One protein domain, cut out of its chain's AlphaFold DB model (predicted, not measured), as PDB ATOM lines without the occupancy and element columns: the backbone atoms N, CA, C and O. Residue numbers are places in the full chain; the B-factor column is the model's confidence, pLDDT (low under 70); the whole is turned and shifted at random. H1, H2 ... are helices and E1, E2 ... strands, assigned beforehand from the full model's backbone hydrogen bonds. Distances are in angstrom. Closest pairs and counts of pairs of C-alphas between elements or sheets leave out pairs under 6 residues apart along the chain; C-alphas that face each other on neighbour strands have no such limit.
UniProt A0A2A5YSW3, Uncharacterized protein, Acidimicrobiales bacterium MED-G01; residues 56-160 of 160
ATOM      1  N   GLY A  56      11.469  24.209 -33.701       96.06
ATOM      2  CA  GLY A  56      11.119  24.870 -34.963       96.06
ATOM      3  C   GLY A  56      11.015  23.902 -36.147       96.06
ATOM      4  O   GLY A  56      10.153  24.079 -37.015       96.06
ATOM      5  N   ASP A  57      11.831  22.846 -36.159       96.12
ATOM      6  CA  ASP A  57      11.783  21.787 -37.169       96.12
ATOM      7  C   ASP A  57      10.497  20.969 -37.018       96.12
ATOM      8  O   ASP A  57       9.746  20.788 -37.979       96.12
ATOM      9  N   GLU A  58      10.194  20.550 -35.786       94.50
ATOM     10  CA  GLU A  58       8.983  19.798 -35.460       94.50
ATOM     11  C   GLU A  58       7.722  20.585 -35.834       94.50
ATOM     12  O   GLU A  58       6.840  20.065 -36.515       94.50
ATOM     13  N   TRP A  59       7.625  21.869 -35.485       95.38
ATOM     14  CA  TRP A  59       6.452  22.678 -35.838       95.38
ATOM     15  C   TRP A  59       6.311  22.888 -37.349       95.38
ATOM     16  O   TRP A  59       5.191  22.898 -37.875       95.38
ATOM     17  N   SER A  60       7.440  23.006 -38.054       94.81
ATOM     18  CA  SER A  60       7.485  23.159 -39.511       94.81
ATOM     19  C   SER A  60       6.927  21.942 -40.246       94.81
ATOM     20  O   SER A  60       6.220  22.107 -41.242       94.81
ATOM     21  N   MET A  61       7.177  20.728 -39.740       92.25
ATOM     22  CA  MET A  61       6.624  19.484 -40.301       92.25
ATOM     23  C   MET A  61       5.091  19.441 -40.254       92.25
ATOM     24  O   MET A  61       4.460  18.728 -41.034       92.25
ATOM     25  N   HIS A  62       4.493  20.194 -39.332       92.38
ATOM     26  CA  HIS A  62       3.056  20.202 -39.076       92.38
ATOM     27  C   HIS A  62       2.355  21.472 -39.578       92.38
ATOM     28  O   HIS A  62       1.195  21.712 -39.238       92.38
ATOM     29  N   HIS A  63       3.029  22.274 -40.409       90.56
ATOM     30  CA  HIS A  63       2.432  23.469 -40.991       90.56
ATOM     31  C   HIS A  63       1.149  23.137 -41.771       90.56
ATOM     32  O   HIS A  63       1.147  22.309 -42.682       90.56
ATOM     33  N   GLY A  64       0.049  23.804 -41.410       87.88
ATOM     34  CA  GLY A  64      -1.268  23.585 -42.015       87.88
ATOM     35  C   GLY A  64      -2.042  22.374 -41.475       87.88
ATOM     36  O   GLY A  64      -3.083  22.032 -42.037       87.88
ATOM     37  N   HIS A  65      -1.569  21.722 -40.410       91.38
ATOM     38  CA  HIS A  65      -2.314  20.675 -39.707       91.38
ATOM     39  C   HIS A  65      -3.205  21.239 -38.589       91.38
ATOM     40  O   HIS A  65      -2.971  22.331 -38.077       91.38
ATOM     41  N   ASP A  66      -4.225  20.466 -38.203       91.12
ATOM     42  CA  ASP A  66      -5.042  20.733 -37.010       91.12
ATOM     43  C   ASP A  66      -4.265  20.350 -35.745       91.12
ATOM     44  O   ASP A  66      -3.956  19.167 -35.536       91.12
ATOM     45  N   LEU A  67      -3.939  21.358 -34.935       93.62
ATOM     46  CA  LEU A  67      -3.157  21.227 -33.714       93.62
ATOM     47  C   LEU A  67      -3.981  21.641 -32.494       93.62
ATOM     48  O   LEU A  67      -4.736  22.618 -32.516       93.62
ATOM     49  N   ALA A  68      -3.783  20.917 -31.400       92.56
ATOM     50  CA  ALA A  68      -4.410  21.215 -30.123       92.56
ATOM     51  C   ALA A  68      -3.444  20.966 -28.970       92.56
ATOM     52  O   ALA A  68      -2.571  20.099 -29.053       92.56
ATOM     53  N   ILE A  69      -3.629  21.725 -27.894       93.69
ATOM     54  CA  ILE A  69      -2.925  21.504 -26.636       93.69
ATOM     55  C   ILE A  69      -3.828  20.686 -25.718       93.69
ATOM     56  O   ILE A  69      -4.959  21.085 -25.420       93.69
ATOM     57  N   GLU A  70      -3.337  19.516 -25.319       91.69
ATOM     58  CA  GLU A  70      -4.118  18.479 -24.648       91.69
ATOM     59  C   GLU A  70      -3.271  17.722 -23.618       91.69
ATOM     60  O   GLU A  70      -2.043  17.657 -23.718       91.69
ATOM     61  N   TRP A  71      -3.944  17.110 -22.643       90.62
ATOM     62  CA  TRP A  71      -3.328  16.182 -21.697       90.62
ATOM     63  C   TRP A  71      -3.050  14.818 -22.342       90.62
ATOM     64  O   TRP A  71      -3.844  14.322 -23.144       90.62
ATOM     65  N   GLY A  72      -1.949  14.182 -21.946       82.69
ATOM     66  CA  GLY A  72      -1.653  12.785 -22.248       82.69
ATOM     67  C   GLY A  72      -2.742  11.872 -21.687       82.69
ATOM     68  O   GLY A  72      -2.918  11.769 -20.475       82.69
ATOM     69  N   TYR A  73      -3.508  11.216 -22.562       66.19
ATOM     70  CA  TYR A  73      -4.641  10.368 -22.159       66.19
ATOM     71  C   TYR A  73      -4.255   8.923 -21.816       66.19
ATOM     72  O   TYR A  73      -5.117   8.139 -21.414       66.19
ATOM     73  N   GLU A  74      -2.994   8.526 -22.003       67.00
ATOM     74  CA  GLU A  74      -2.568   7.178 -21.632       67.00
ATOM     75  C   GLU A  74      -2.332   7.084 -20.120       67.00
ATOM     76  O   GLU A  74      -1.827   8.008 -19.496       67.00
ATOM     77  N   ALA A  75      -2.677   5.943 -19.513       58.66
ATOM     78  CA  ALA A  75      -2.625   5.746 -18.056       58.66
ATOM     79  C   ALA A  75      -1.218   5.917 -17.433       58.66
ATOM     80  O   ALA A  75      -1.076   5.977 -16.215       58.66
ATOM     81  N   TRP A  76      -0.165   5.960 -18.254       62.56
ATOM     82  CA  TRP A  76       1.214   6.241 -17.838       62.56
ATOM     83  C   TRP A  76       1.637   7.706 -18.066       62.56
ATOM     84  O   TRP A  76       2.767   8.061 -17.745       62.56
ATOM     85  N   ASP A  77       0.740   8.547 -18.583       66.56
ATOM     86  CA  ASP A  77       1.010   9.876 -19.150       66.56
ATOM     87  C   ASP A  77       0.092  10.974 -18.561       66.56
ATOM     88  O   ASP A  77       0.120  12.122 -18.994       66.56
ATOM     89  N   GLU A  78      -0.693  10.645 -17.524       69.12
ATOM     90  CA  GLU A  78      -1.748  11.499 -16.937       69.12
ATOM     91  C   GLU A  78      -1.258  12.841 -16.348       69.12
ATOM     92  O   GLU A  78      -2.071  13.679 -15.970       69.12
ATOM     93  N   ASN A  79       0.057  13.060 -16.232       84.75
ATOM     94  CA  ASN A  79       0.634  14.335 -15.781       84.75
ATOM     95  C   ASN A  79       1.472  15.018 -16.869       84.75
ATOM     96  O   ASN A  79       2.358  15.810 -16.541       84.75
ATOM     97  N   ARG A  80       1.234  14.709 -18.146       90.25
ATOM     98  CA  ARG A  80       1.942  15.338 -19.258       90.25
ATOM     99  C   ARG A  80       0.984  16.145 -20.118       90.25
ATOM    100  O   ARG A  80      -0.111  15.687 -20.431       90.25
ATOM    101  N   ILE A  81       1.396  17.354 -20.483       92.38
ATOM    102  CA  ILE A  81       0.656  18.233 -21.391       92.38
ATOM    103  C   ILE A  81       1.472  18.439 -22.656       92.38
ATOM    104  O   ILE A  81       2.701  18.567 -22.611       92.38
ATOM    105  N   GLY A  82       0.807  18.425 -23.802       93.31
ATOM    106  CA  GLY A  82       1.505  18.399 -25.072       93.31
ATOM    107  C   GLY A  82       0.752  19.052 -26.207       93.31
ATOM    108  O   GLY A  82      -0.452  19.291 -26.144       93.31
ATOM    109  N   LEU A  83       1.504  19.297 -27.273       94.25
ATOM    110  CA  LEU A  83       0.985  19.705 -28.562       94.25
ATOM    111  C   LEU A  83       0.691  18.442 -29.373       94.25
ATOM    112  O   LEU A  83       1.612  17.730 -29.786       94.25
ATOM    113  N   ARG A  84      -0.590  18.154 -29.598       92.75
ATOM    114  CA  ARG A  84      -1.045  17.029 -30.417       92.75
ATOM    115  C   ARG A  84      -1.371  17.505 -31.824       92.75
ATOM    116  O   ARG A  84      -2.116  18.466 -32.016       92.75
ATOM    117  N   CYS A  85      -0.868  16.787 -32.821       92.44
ATOM    118  CA  CYS A  85      -1.329  16.927 -34.191       92.44
ATOM    119  C   CYS A  85      -2.495  15.971 -34.434       92.44
ATOM    120  O   CYS A  85      -2.291  14.783 -34.688       92.44
ATOM    121  N   ARG A  86      -3.723  16.487 -34.434       89.06
ATOM    122  CA  ARG A  86      -4.928  15.682 -34.689       89.06
ATOM    123  C   ARG A  86      -5.009  15.188 -36.132       89.06
ATOM    124  O   ARG A  86      -5.604  14.151 -36.395       89.06
ATOM    125  N   SER A  87      -4.372  15.894 -37.070       87.62
ATOM    126  CA  SER A  87      -4.286  15.455 -38.474       87.62
ATOM    127  C   SER A  87      -3.378  14.236 -38.672       87.62
ATOM    128  O   SER A  87      -3.630  13.433 -39.569       87.62
ATOM    129  N   CYS A  88      -2.329  14.108 -37.855       85.81
ATOM    130  CA  CYS A  88      -1.411  12.963 -37.876       85.81
ATOM    131  C   CYS A  88      -1.781  11.889 -36.847       85.81
ATOM    132  O   CYS A  88      -1.235  10.793 -36.919       85.81
ATOM    133  N   ASP A  89      -2.681  12.218 -35.917       87.50
ATOM    134  CA  ASP A  89      -2.987  11.438 -34.719       87.50
ATOM    135  C   ASP A  89      -1.741  11.123 -33.869       87.50
ATOM    136  O   ASP A  89      -1.563  10.011 -33.377       87.50
ATOM    137  N   ASP A  90      -0.856  12.114 -33.710       87.62
ATOM    138  CA  ASP A  90       0.449  11.946 -33.057       87.62
ATOM    139  C   ASP A  90       0.796  13.133 -32.145       87.62
ATOM    140  O   ASP A  90       0.300  14.251 -32.332       87.62
ATOM    141  N   TRP A  91       1.659  12.890 -31.161       90.62
ATOM    142  CA  TRP A  91       2.220  13.925 -30.297       90.62
ATOM    143  C   TRP A  91       3.419  14.576 -30.983       90.62
ATOM    144  O   TRP A  91       4.354  13.889 -31.378       90.62
ATOM    145  N   ILE A  92       3.405  15.905 -31.094       92.62
ATOM    146  CA  ILE A  92       4.572  16.661 -31.562       92.62
ATOM    147  C   ILE A  92       5.550  16.804 -30.399       92.62
ATOM    148  O   ILE A  92       6.700  16.396 -30.477       92.62
ATOM    149  N   GLN A  93       5.057  17.349 -29.288       92.06
ATOM    150  CA  GLN A  93       5.822  17.622 -28.077       92.06
ATOM    151  C   GLN A  93       4.964  17.315 -26.865       92.06
ATOM    152  O   GLN A  93       3.754  17.542 -26.887       92.06
ATOM    153  N   LEU A  94       5.592  16.826 -25.802       91.06
ATOM    154  CA  LEU A  94       4.890  16.393 -24.607       91.06
ATOM    155  C   LEU A  94       5.791  16.571 -23.383       91.06
ATOM    156  O   LEU A  94       6.888  16.008 -23.322       91.06
ATOM    157  N   TYR A  95       5.324  17.345 -22.410       90.56
ATOM    158  CA  TYR A  95       6.120  17.796 -21.272       90.56
ATOM    159  C   TYR A  95       5.511  17.329 -19.957       90.56
ATOM    160  O   TYR A  95       4.292  17.348 -19.799       90.56
ATOM    161  N   ASP A  96       6.367  16.945 -19.012       88.75
ATOM    162  CA  ASP A  96       5.965  16.728 -17.624       88.75
ATOM    163  C   ASP A  96       5.461  18.029 -17.003       88.75
ATOM    164  O   ASP A  96       6.115  19.070 -17.083       88.75
ATOM    165  N   VAL A  97       4.292  17.961 -16.368       86.69
ATOM    166  CA  VAL A  97       3.748  19.072 -15.595       86.69
ATOM    167  C   VAL A  97       4.287  18.991 -14.175       86.69
ATOM    168  O   VAL A  97       3.826  18.202 -13.342       86.69
ATOM    169  N   ASP A  98       5.279  19.829 -13.895       78.62
ATOM    170  CA  ASP A  98       5.835  19.964 -12.558       78.62
ATOM    171  C   ASP A  98       4.842  20.663 -11.625       78.62
ATOM    172  O   ASP A  98       4.320  21.741 -11.899       78.62
ATOM    173  N   ARG A  99       4.603  20.066 -10.454       69.25
ATOM    174  CA  ARG A  99       3.693  20.640  -9.441       69.25
ATOM    175  C   ARG A  99       4.338  21.749  -8.609       69.25
ATOM    176  O   ARG A  99       3.668  22.348  -7.770       69.25
ATOM    177  N   ASN A 100       5.633  21.991  -8.808       72.88
ATOM    178  CA  ASN A 100       6.391  23.006  -8.094       72.88
ATOM    179  C   ASN A 100       6.637  24.199  -9.025       72.88
ATOM    180  O   ASN A 100       7.387  24.057  -9.987       72.88
ATOM    181  N   PRO A 101       6.049  25.372  -8.744       63.88
ATOM    182  CA  PRO A 101       6.149  26.512  -9.641       63.88
ATOM    183  C   PRO A 101       7.593  27.016  -9.752       63.88
ATOM    184  O   PRO A 101       8.260  27.315  -8.757       63.88
ATOM    185  N   SER A 102       8.048  27.117 -10.997       69.38
ATOM    186  CA  SER A 102       9.275  27.793 -11.413       69.38
ATOM    187  C   SER A 102       9.108  29.321 -11.342       69.38
ATOM    188  O   SER A 102       7.997  29.846 -11.358       69.38
ATOM    189  N   THR A 103      10.216  30.066 -11.260       74.19
ATOM    190  CA  THR A 103      10.198  31.545 -11.307       74.19
ATOM    191  C   THR A 103       9.988  32.099 -12.717       74.19
ATOM    192  O   THR A 103       9.576  33.250 -12.850       74.19
ATOM    193  N   ALA A 104      10.256  31.301 -13.754       78.88
ATOM    194  CA  ALA A 104       9.987  31.633 -15.151       78.88
ATOM    195  C   ALA A 104       9.008  30.608 -15.752       78.88
ATOM    196  O   ALA A 104       9.174  29.414 -15.480       78.88
ATOM    197  N   PRO A 105       8.022  31.041 -16.558       81.12
ATOM    198  CA  PRO A 105       7.077  30.125 -17.186       81.12
ATOM    199  C   PRO A 105       7.809  29.185 -18.148       81.12
ATOM    200  O   PRO A 105       8.617  29.611 -18.974       81.12
ATOM    201  N   THR A 106       7.537  27.896 -18.005       89.62
ATOM    202  CA  THR A 106       7.989  26.836 -18.906       89.62
ATOM    203  C   THR A 106       7.045  26.710 -20.105       89.62
ATOM    204  O   THR A 106       5.953  27.281 -20.126       89.62
ATOM    205  N   VAL A 107       7.429  25.914 -21.110       90.56
ATOM    206  CA  VAL A 107       6.515  25.554 -22.211       90.56
ATOM    207  C   VAL A 107       5.289  24.801 -21.682       90.56
ATOM    208  O   VAL A 107       4.185  25.039 -22.158       90.56
ATOM    209  N   ALA A 108       5.459  23.954 -20.661       91.06
ATOM    210  CA  ALA A 108       4.344  23.260 -20.020       91.06
ATOM    211  C   ALA A 108       3.364  24.246 -19.362       91.06
ATOM    212  O   ALA A 108       2.158  24.094 -19.531       91.06
ATOM    213  N   ASP A 109       3.865  25.291 -18.690       90.12
ATOM    214  CA  ASP A 109       3.018  26.339 -18.100       90.12
ATOM    215  C   ASP A 109       2.216  27.084 -19.177       90.12
ATOM    216  O   ASP A 109       1.006  27.263 -19.043       90.12
ATOM    217  N   LEU A 110       2.866  27.447 -20.288       91.44
ATOM    218  CA  LEU A 110       2.189  28.067 -21.432       91.44
ATOM    219  C   LEU A 110       1.122  27.145 -22.030       91.44
ATOM    220  O   LEU A 110       0.039  27.606 -22.386       91.44
ATOM    221  N   TYR A 111       1.410  25.848 -22.135       93.12
ATOM    222  CA  TYR A 111       0.453  24.862 -22.631       93.12
ATOM    223  C   TYR A 111      -0.742  24.708 -21.685       93.12
ATOM    224  O   TYR A 111      -1.872  24.651 -22.161       93.12
ATOM    225  N   LEU A 112      -0.535  24.732 -20.366       91.88
ATOM    226  CA  LEU A 112      -1.626  24.675 -19.385       91.88
ATOM    227  C   LEU A 112      -2.583  25.860 -19.518       91.88
ATOM    228  O   LEU A 112      -3.798  25.681 -19.481       91.88
ATOM    229  N   GLU A 113      -2.054  27.066 -19.722       91.62
ATOM    230  CA  GLU A 113      -2.876  28.266 -19.931       91.62
ATOM    231  C   GLU A 113      -3.712  28.213 -21.219       91.62
ATOM    232  O   GLU A 113      -4.708  28.926 -21.342       91.62
ATOM    233  N   HIS A 114      -3.313  27.370 -22.172       92.62
ATOM    234  CA  HIS A 114      -3.934  27.234 -23.487       92.62
ATOM    235  C   HIS A 114      -4.532  25.839 -23.699       92.62
ATOM    236  O   HIS A 114      -4.772  25.429 -24.838       92.62
ATOM    237  N   GLU A 115      -4.800  25.109 -22.611       89.38
ATOM    238  CA  GLU A 115      -5.478  23.819 -22.668       89.38
ATOM    239  C   GLU A 115      -6.807  23.977 -23.419       89.38
ATOM    240  O   GLU A 115      -7.564  24.918 -23.179       89.38
ATOM    241  N   THR A 116      -7.107  23.057 -24.342       85.88
ATOM    242  CA  THR A 116      -8.305  23.058 -25.208       85.88
ATOM    243  C   THR A 116      -8.368  24.152 -26.277       85.88
ATOM    244  O   THR A 116      -9.297  24.151 -27.092       85.88
ATOM    245  N   HIS A 117      -7.396  25.065 -26.334       90.25
ATOM    246  CA  HIS A 117      -7.355  26.066 -27.391       90.25
ATOM    247  C   HIS A 117      -6.953  25.445 -28.730       90.25
ATOM    248  O   HIS A 117      -6.132  24.527 -28.810       90.25
ATOM    249  N   THR A 118      -7.510  25.995 -29.807       88.88
ATOM    250  CA  THR A 118      -7.042  25.704 -31.159       88.88
ATOM    251  C   THR A 118      -5.787  26.517 -31.416       88.88
ATOM    252  O   THR A 118      -5.779  27.746 -31.256       88.88
ATOM    253  N   VAL A 119      -4.737  25.827 -31.842       92.88
ATOM    254  CA  VAL A 119      -3.470  26.443 -32.219       92.88
ATOM    255  C   VAL A 119      -3.109  26.041 -33.643       92.88
ATOM    256  O   VAL A 119      -3.616  25.060 -34.180       92.88
ATOM    257  N   VAL A 120      -2.251  26.825 -34.277       92.94
ATOM    258  CA  VAL A 120      -1.725  26.540 -35.614       92.94
ATOM    259  C   VAL A 120      -0.219  26.693 -35.588       92.94
ATOM    260  O   VAL A 120       0.296  27.567 -34.888       92.94
ATOM    261  N   SER A 121       0.490  25.867 -36.356       94.69
ATOM    262  CA  SER A 121       1.899  26.122 -36.624       94.69
ATOM    263  C   SER A 121       2.071  26.946 -37.892       94.69
ATOM    264  O   SER A 121       1.383  26.757 -38.905       94.69
ATOM    265  N   TRP A 122       3.021  27.867 -37.853       92.94
ATOM    266  CA  TRP A 122       3.414  28.692 -38.984       92.94
ATOM    267  C   TRP A 122       4.902  28.519 -39.260       92.94
ATOM    268  O   TRP A 122       5.682  28.177 -38.373       92.94
ATOM    269  N   ARG A 123       5.286  28.776 -40.510       92.25
ATOM    270  CA  ARG A 123       6.681  28.840 -40.930       92.25
ATOM    271  C   ARG A 123       6.892  30.028 -41.862       92.25
ATOM    272  O   ARG A 123       6.127  30.215 -42.808       92.25
ATOM    273  N   GLN A 124       7.941  30.806 -41.613       91.62
ATOM    274  CA  GLN A 124       8.377  31.923 -42.447       91.62
ATOM    275  C   GLN A 124       9.894  31.860 -42.643       91.62
ATOM    276  O   GLN A 124      10.679  32.357 -41.841       91.62
ATOM    277  N   GLY A 125      10.321  31.232 -43.740       90.19
ATOM    278  CA  GLY A 125      11.742  31.028 -44.021       90.19
ATOM    279  C   GLY A 125      12.397  30.108 -42.989       90.19
ATOM    280  O   GLY A 125      12.069  28.919 -42.931       90.19
ATOM    281  N   LEU A 126      13.328  30.671 -42.214       93.44
ATOM    282  CA  LEU A 126      14.084  29.980 -41.165       93.44
ATOM    283  C   LEU A 126      13.490  30.177 -39.765       93.44
ATOM    284  O   LEU A 126      14.130  29.808 -38.794       93.44
ATOM    285  N   GLU A 127      12.289  30.737 -39.658       95.81
ATOM    286  CA  GLU A 127      11.568  30.864 -38.391       95.81
ATOM    287  C   GLU A 127      10.275  30.053 -38.455       95.81
ATOM    288  O   GLU A 127       9.602  30.004 -39.496       95.81
ATOM    289  N   ALA A 128       9.922  29.427 -37.341       96.25
ATOM    290  CA  ALA A 128       8.651  28.747 -37.164       96.25
ATOM    291  C   ALA A 128       8.092  29.016 -35.771       96.25
ATOM    292  O   ALA A 128       8.817  29.356 -34.837       96.25
ATOM    293  N   GLY A 129       6.791  28.817 -35.616       95.06
ATOM    294  CA  GLY A 129       6.155  29.040 -34.331       95.06
ATOM    295  C   GLY A 129       4.761  28.463 -34.227       95.06
ATOM    296  O   GLY A 129       4.222  27.893 -35.178       95.06
ATOM    297  N   ILE A 130       4.189  28.641 -33.041       95.31
ATOM    298  CA  ILE A 130       2.820  28.269 -32.702       95.31
ATOM    299  C   ILE A 130       2.035  29.539 -32.396       95.31
ATOM    300  O   ILE A 130       2.460  30.375 -31.598       95.31
ATOM    301  N   GLU A 131       0.866  29.669 -33.007       93.56
ATOM    302  CA  GLU A 131      -0.100  30.726 -32.727       93.56
ATOM    303  C   GLU A 131      -1.372  30.133 -32.127       93.56
ATOM    304  O   GLU A 131      -1.905  29.140 -32.622       93.56
ATOM    305  N   CYS A 132      -1.904  30.772 -31.089       92.75
ATOM    306  CA  CYS A 132      -3.218  30.463 -30.557       92.75
ATOM    307  C   CYS A 132      -4.298  31.234 -31.313       92.75
ATOM    308  O   CYS A 132      -4.410  32.461 -31.210       92.75
ATOM    309  N   VAL A 133      -5.138  30.495 -32.034       89.94
ATOM    310  CA  VAL A 133      -6.281  31.049 -32.767       89.94
ATOM    311  C   VAL A 133      -7.381  31.464 -31.797       89.94
ATOM    312  O   VAL A 133      -7.975  32.526 -31.961       89.94
ATOM    313  N   THR A 134      -7.622  30.668 -30.751       88.75
ATOM    314  CA  THR A 134      -8.643  30.963 -29.733       88.75
ATOM    315  C   THR A 134      -8.364  32.289 -29.022       88.75
ATOM    316  O   THR A 134      -9.258  33.130 -28.934       88.75
ATOM    317  N   CYS A 135      -7.124  32.524 -28.582       89.00
ATOM    318  CA  CYS A 135      -6.722  33.796 -27.972       89.00
ATOM    319  C   CYS A 135      -6.667  34.943 -28.994       89.00
ATOM    320  O   CYS A 135      -6.972  36.078 -28.645       89.00
ATOM    321  N   GLY A 136      -6.312  34.657 -30.252       85.12
ATOM    322  CA  GLY A 136      -6.267  35.639 -31.344       85.12
ATOM    323  C   GLY A 136      -7.638  36.075 -31.888       85.12
ATOM    324  O   GLY A 136      -7.750  37.044 -32.643       85.12
ATOM    325  N   ALA A 137      -8.713  35.378 -31.511       80.75
ATOM    326  CA  ALA A 137     -10.062  35.658 -32.004       80.75
ATOM    327  C   ALA A 137     -10.596  37.038 -31.574       80.75
ATOM    328  O   ALA A 137     -11.524  37.559 -32.188       80.75
ATOM    329  N   VAL A 138     -10.023  37.646 -30.530       70.12
ATOM    330  CA  VAL A 138     -10.428  38.971 -30.024       70.12
ATOM    331  C   VAL A 138      -9.787  40.146 -30.771       70.12
ATOM    332  O   VAL A 138     -10.243  41.278 -30.606       70.12
ATOM    333  N   ASN A 139      -8.747  39.921 -31.576       63.34
ATOM    334  CA  ASN A 139      -7.925  40.980 -32.175       63.34
ATOM    335  C   ASN A 139      -7.632  40.795 -33.679       63.34
ATOM    336  O   ASN A 139      -6.764  41.500 -34.201       63.34
ATOM    337  N   ASP A 140      -8.350  39.898 -34.374       63.88
ATOM    338  CA  ASP A 140      -8.194  39.566 -35.810       63.88
ATOM    339  C   ASP A 140      -6.738  39.261 -36.229       63.88
ATOM    340  O   ASP A 140      -6.355  39.359 -37.399       63.88
ATOM    341  N   LYS A 141      -5.902  38.903 -35.253       60.94
ATOM    342  CA  LYS A 141      -4.492  38.549 -35.391       60.94
ATOM    343  C   LYS A 141      -4.245  37.358 -34.478       60.94
ATOM    344  O   LYS A 141      -4.686  37.383 -33.335       60.94
ATOM    345  N   GLY A 142      -3.548  36.334 -34.970       67.00
ATOM    346  CA  GLY A 142      -3.133  35.205 -34.137       67.00
ATOM    347  C   GLY A 142      -2.391  35.690 -32.886       67.00
ATOM    348  O   GLY A 142      -1.692  36.705 -32.929       67.00
ATOM    349  N   PHE A 143      -2.574  35.000 -31.759       86.50
ATOM    350  CA  PHE A 143      -1.793  35.268 -30.554       86.50
ATOM    351  C   PHE A 143      -0.525  34.400 -30.593       86.50
ATOM    352  O   PHE A 143      -0.650  33.180 -30.475       86.50
ATOM    353  N   PRO A 144       0.678  34.970 -30.794       89.81
ATOM    354  CA  PRO A 144       1.904  34.180 -30.860       89.81
ATOM    355  C   PRO A 144       2.200  33.558 -29.491       89.81
ATOM    356  O   PRO A 144       2.244  34.266 -28.486       89.81
ATOM    357  N   LEU A 145       2.385  32.236 -29.457       91.81
ATOM    358  CA  LEU A 145       2.715  31.486 -28.242       91.81
ATOM    359  C   LEU A 145       4.202  31.174 -28.152       91.81
ATOM    360  O   LEU A 145       4.822  31.392 -27.115       91.81
ATOM    361  N   LEU A 146       4.750  30.622 -29.230       94.38
ATOM    362  CA  LEU A 146       6.113  30.111 -29.288       94.38
ATOM    363  C   LEU A 146       6.721  30.439 -30.645       94.38
ATOM    364  O   LEU A 146       6.015  30.470 -31.653       94.38
ATOM    365  N   GLU A 147       8.032  30.640 -30.652       95.62
ATOM    366  CA  GLU A 147       8.835  30.888 -31.844       95.62
ATOM    367  C   GLU A 147      10.214  30.258 -31.645       95.62
ATOM    368  O   GLU A 147      10.763  30.272 -30.539       95.62
ATOM    369  N   ALA A 148      10.741  29.655 -32.705       96.44
ATOM    370  CA  ALA A 148      12.042  29.016 -32.721       96.44
ATOM    371  C   ALA A 148      12.599  28.987 -34.152       96.44
ATOM    372  O   ALA A 148      11.830  28.846 -35.113       96.44
ATOM    373  N   PRO A 149      13.934  29.036 -34.298       97.12
ATOM    374  CA  PRO A 149      14.555  28.887 -35.598       97.12
ATOM    375  C   PRO A 149      14.338  27.473 -36.144       97.12
ATOM    376  O   PRO A 149      14.328  26.487 -35.403       97.12
ATOM    377  N   VAL A 150      14.222  27.384 -37.463       97.12
ATOM    378  CA  VAL A 150      14.285  26.143 -38.233       97.12
ATOM    379  C   VAL A 150      15.745  25.857 -38.547       97.12
ATOM    380  O   VAL A 150      16.489  26.724 -39.021       97.12
ATOM    381  N   SER A 151      16.164  24.626 -38.300       96.19
ATOM    382  CA  SER A 151      17.514  24.174 -38.558       96.19
ATOM    383  C   SER A 151      17.862  24.290 -40.040       96.19
ATOM    384  O   SER A 151      17.112  23.870 -40.917       96.19
ATOM    385  N   ALA A 152      19.065  24.782 -40.343       93.81
ATOM    386  CA  ALA A 152      19.514  24.937 -41.728       93.81
ATOM    387  C   ALA A 152      19.567  23.606 -42.506       93.81
ATOM    388  O   ALA A 152      19.394  23.605 -43.719       93.81
ATOM    389  N   TRP A 153      19.793  22.482 -41.816       94.12
ATOM    390  CA  TRP A 153      19.814  21.142 -42.414       94.12
ATOM    391  C   TRP A 153      18.413  20.568 -42.663       94.12
ATOM    392  O   TRP A 153      18.275  19.602 -43.414       94.12
ATOM    393  N   PHE A 154      17.378  21.124 -42.022       95.12
ATOM    394  CA  PHE A 154      16.048  20.523 -41.992       95.12
ATOM    395  C   PHE A 154      15.455  20.395 -43.392       95.12
ATOM    396  O   PHE A 154      14.955  19.332 -43.743       95.12
ATOM    397  N   ASP A 155      15.556  21.437 -44.220       91.69
ATOM    398  CA  ASP A 155      14.965  21.416 -45.560       91.69
ATOM    399  C   ASP A 155      15.613  20.393 -46.491       91.69
ATOM    400  O   ASP A 155      14.902  19.776 -47.285       91.69
ATOM    401  N   ASP A 156      16.922  20.172 -46.361       91.31
ATOM    402  CA  ASP A 156      17.642  19.162 -47.140       91.31
ATOM    403  C   ASP A 156      17.125  17.751 -46.815       91.31
ATOM    404  O   ASP A 156      17.017  16.892 -47.691       91.31
ATOM    405  N   VAL A 157      16.748  17.513 -45.555       92.75
ATOM    406  CA  VAL A 157      16.197  16.232 -45.097       92.75
ATOM    407  C   VAL A 157      14.690  16.130 -45.359       92.75
ATOM    408  O   VAL A 157      14.194  15.066 -45.733       92.75
ATOM    409  N   TRP A 158      13.935  17.208 -45.176       90.25
ATOM    410  CA  TRP A 158      12.478  17.208 -45.269       90.25
ATOM    411  C   TRP A 158      11.993  17.226 -46.723       90.25
ATOM    412  O   TRP A 158      11.152  16.405 -47.099       90.25
ATOM    413  N   ASN A 159      12.574  18.093 -47.557       83.81
ATOM    414  CA  ASN A 159      12.145  18.329 -48.940       83.81
ATOM    415  C   ASN A 159      13.032  17.662 -50.007       83.81
ATOM    416  O   ASN A 159      12.661  17.700 -51.182       83.81
ATOM    417  N   GLY A 160      14.190  17.107 -49.620       75.44
ATOM    418  CA  GLY A 160      15.144  16.455 -50.530       75.44
ATOM    419  C   GLY A 160      14.681  15.145 -51.158       75.44
ATOM    420  O   GLY A 160      13.565  14.654 -50.858       75.44
TER     421      GLY A 160
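This is residues 56 to 160 of the 160 residues of an uncharacterized protein of Acidimicrobiales bacterium MED-G01 (UniProt A0A2A5YSW3). A six-stranded sheet curls like part of a barrel, open between its edge strands E3 and E6, and two short helices, H1 and H2, sit within its curl. The meander E1 E2 E3 makes one half and E4 E5 E6 the other, joined by a short pairing of E1 with E4; H3 sits beside the strands, and the last helix, H4, lies off the sheet near H1. The 105 printed residues hold four named helices and six named strands, in the order H1 E1 E2 E3 H2 E4 E5 H3 E6 H4. The sheet runs E3 E2 E1 E4 E5 E6, all antiparallel, and the class is mixed, helices and strands. The whole is compact, with a radius of gyration of the C-alphas of 14.2 A and spans of 41 by 36 by 29 A.

The sheet is strongly twisted. E1, residues 67 to 71, E2, residues 80 to 85, and E3, residues 90 to 96, form a meander, each strand the antiparallel neighbour of the one before; N 70 and O 82 are 3.0 A apart, and N 83 and O 93 2.9 A, within hydrogen-bond range. E4, residues 118 to 124, pairs in a staggered way: with E1 over 118 to 119, where N 119 and O 67 are 3.3 A apart, and with E5, residues 127 to 132, over 119 to 124, where N 122 and O 129 are 2.9 A apart. E4 and E5 are a hairpin. E6, residues 143 to 149, follows E5 across the sheet, with N 130 and O 146 2.9 A apart. H1, residues 56 to 61, and H2, residues 107 to 113, are on one face of the sheet, two layers, and are apart from each other. The closest C-alphas of H1 and E6 are those of Gly 56 and Ala 148, 4.8 A; of H2 and E3, those of Tyr 95 and Ala 108, 5.9 A. H3, residues 133 to 136, stands at the sheet's level, at a height of 1.9 A. H4, residues 154 to 158, is not on the sheet; it is close to but not clearly touching H1, the closest C-alphas being Asp 57 and Phe 154, 6.6 A. In H1, H2 and H4 every O i to N i+4 pair is within hydrogen-bond range; H3 is too short for one.

H1 begins at C-alpha 56, (11.119, 24.870, -34.963). E4 is 20.1 A long, E6 18.3 A, E3 17.1 A and H2 10.0 A. H4 ends at C-alpha 158, (12.478, 17.208, -45.269).

The C-alphas farthest apart, Asn 100 and Gly 160, are 43.8 A apart. The printed part has no cut and no long link. Mean pLDDT of the printed part is 87.2; residues 73 to 78, 99, 101 to 102 and 139 to 142 are under 70.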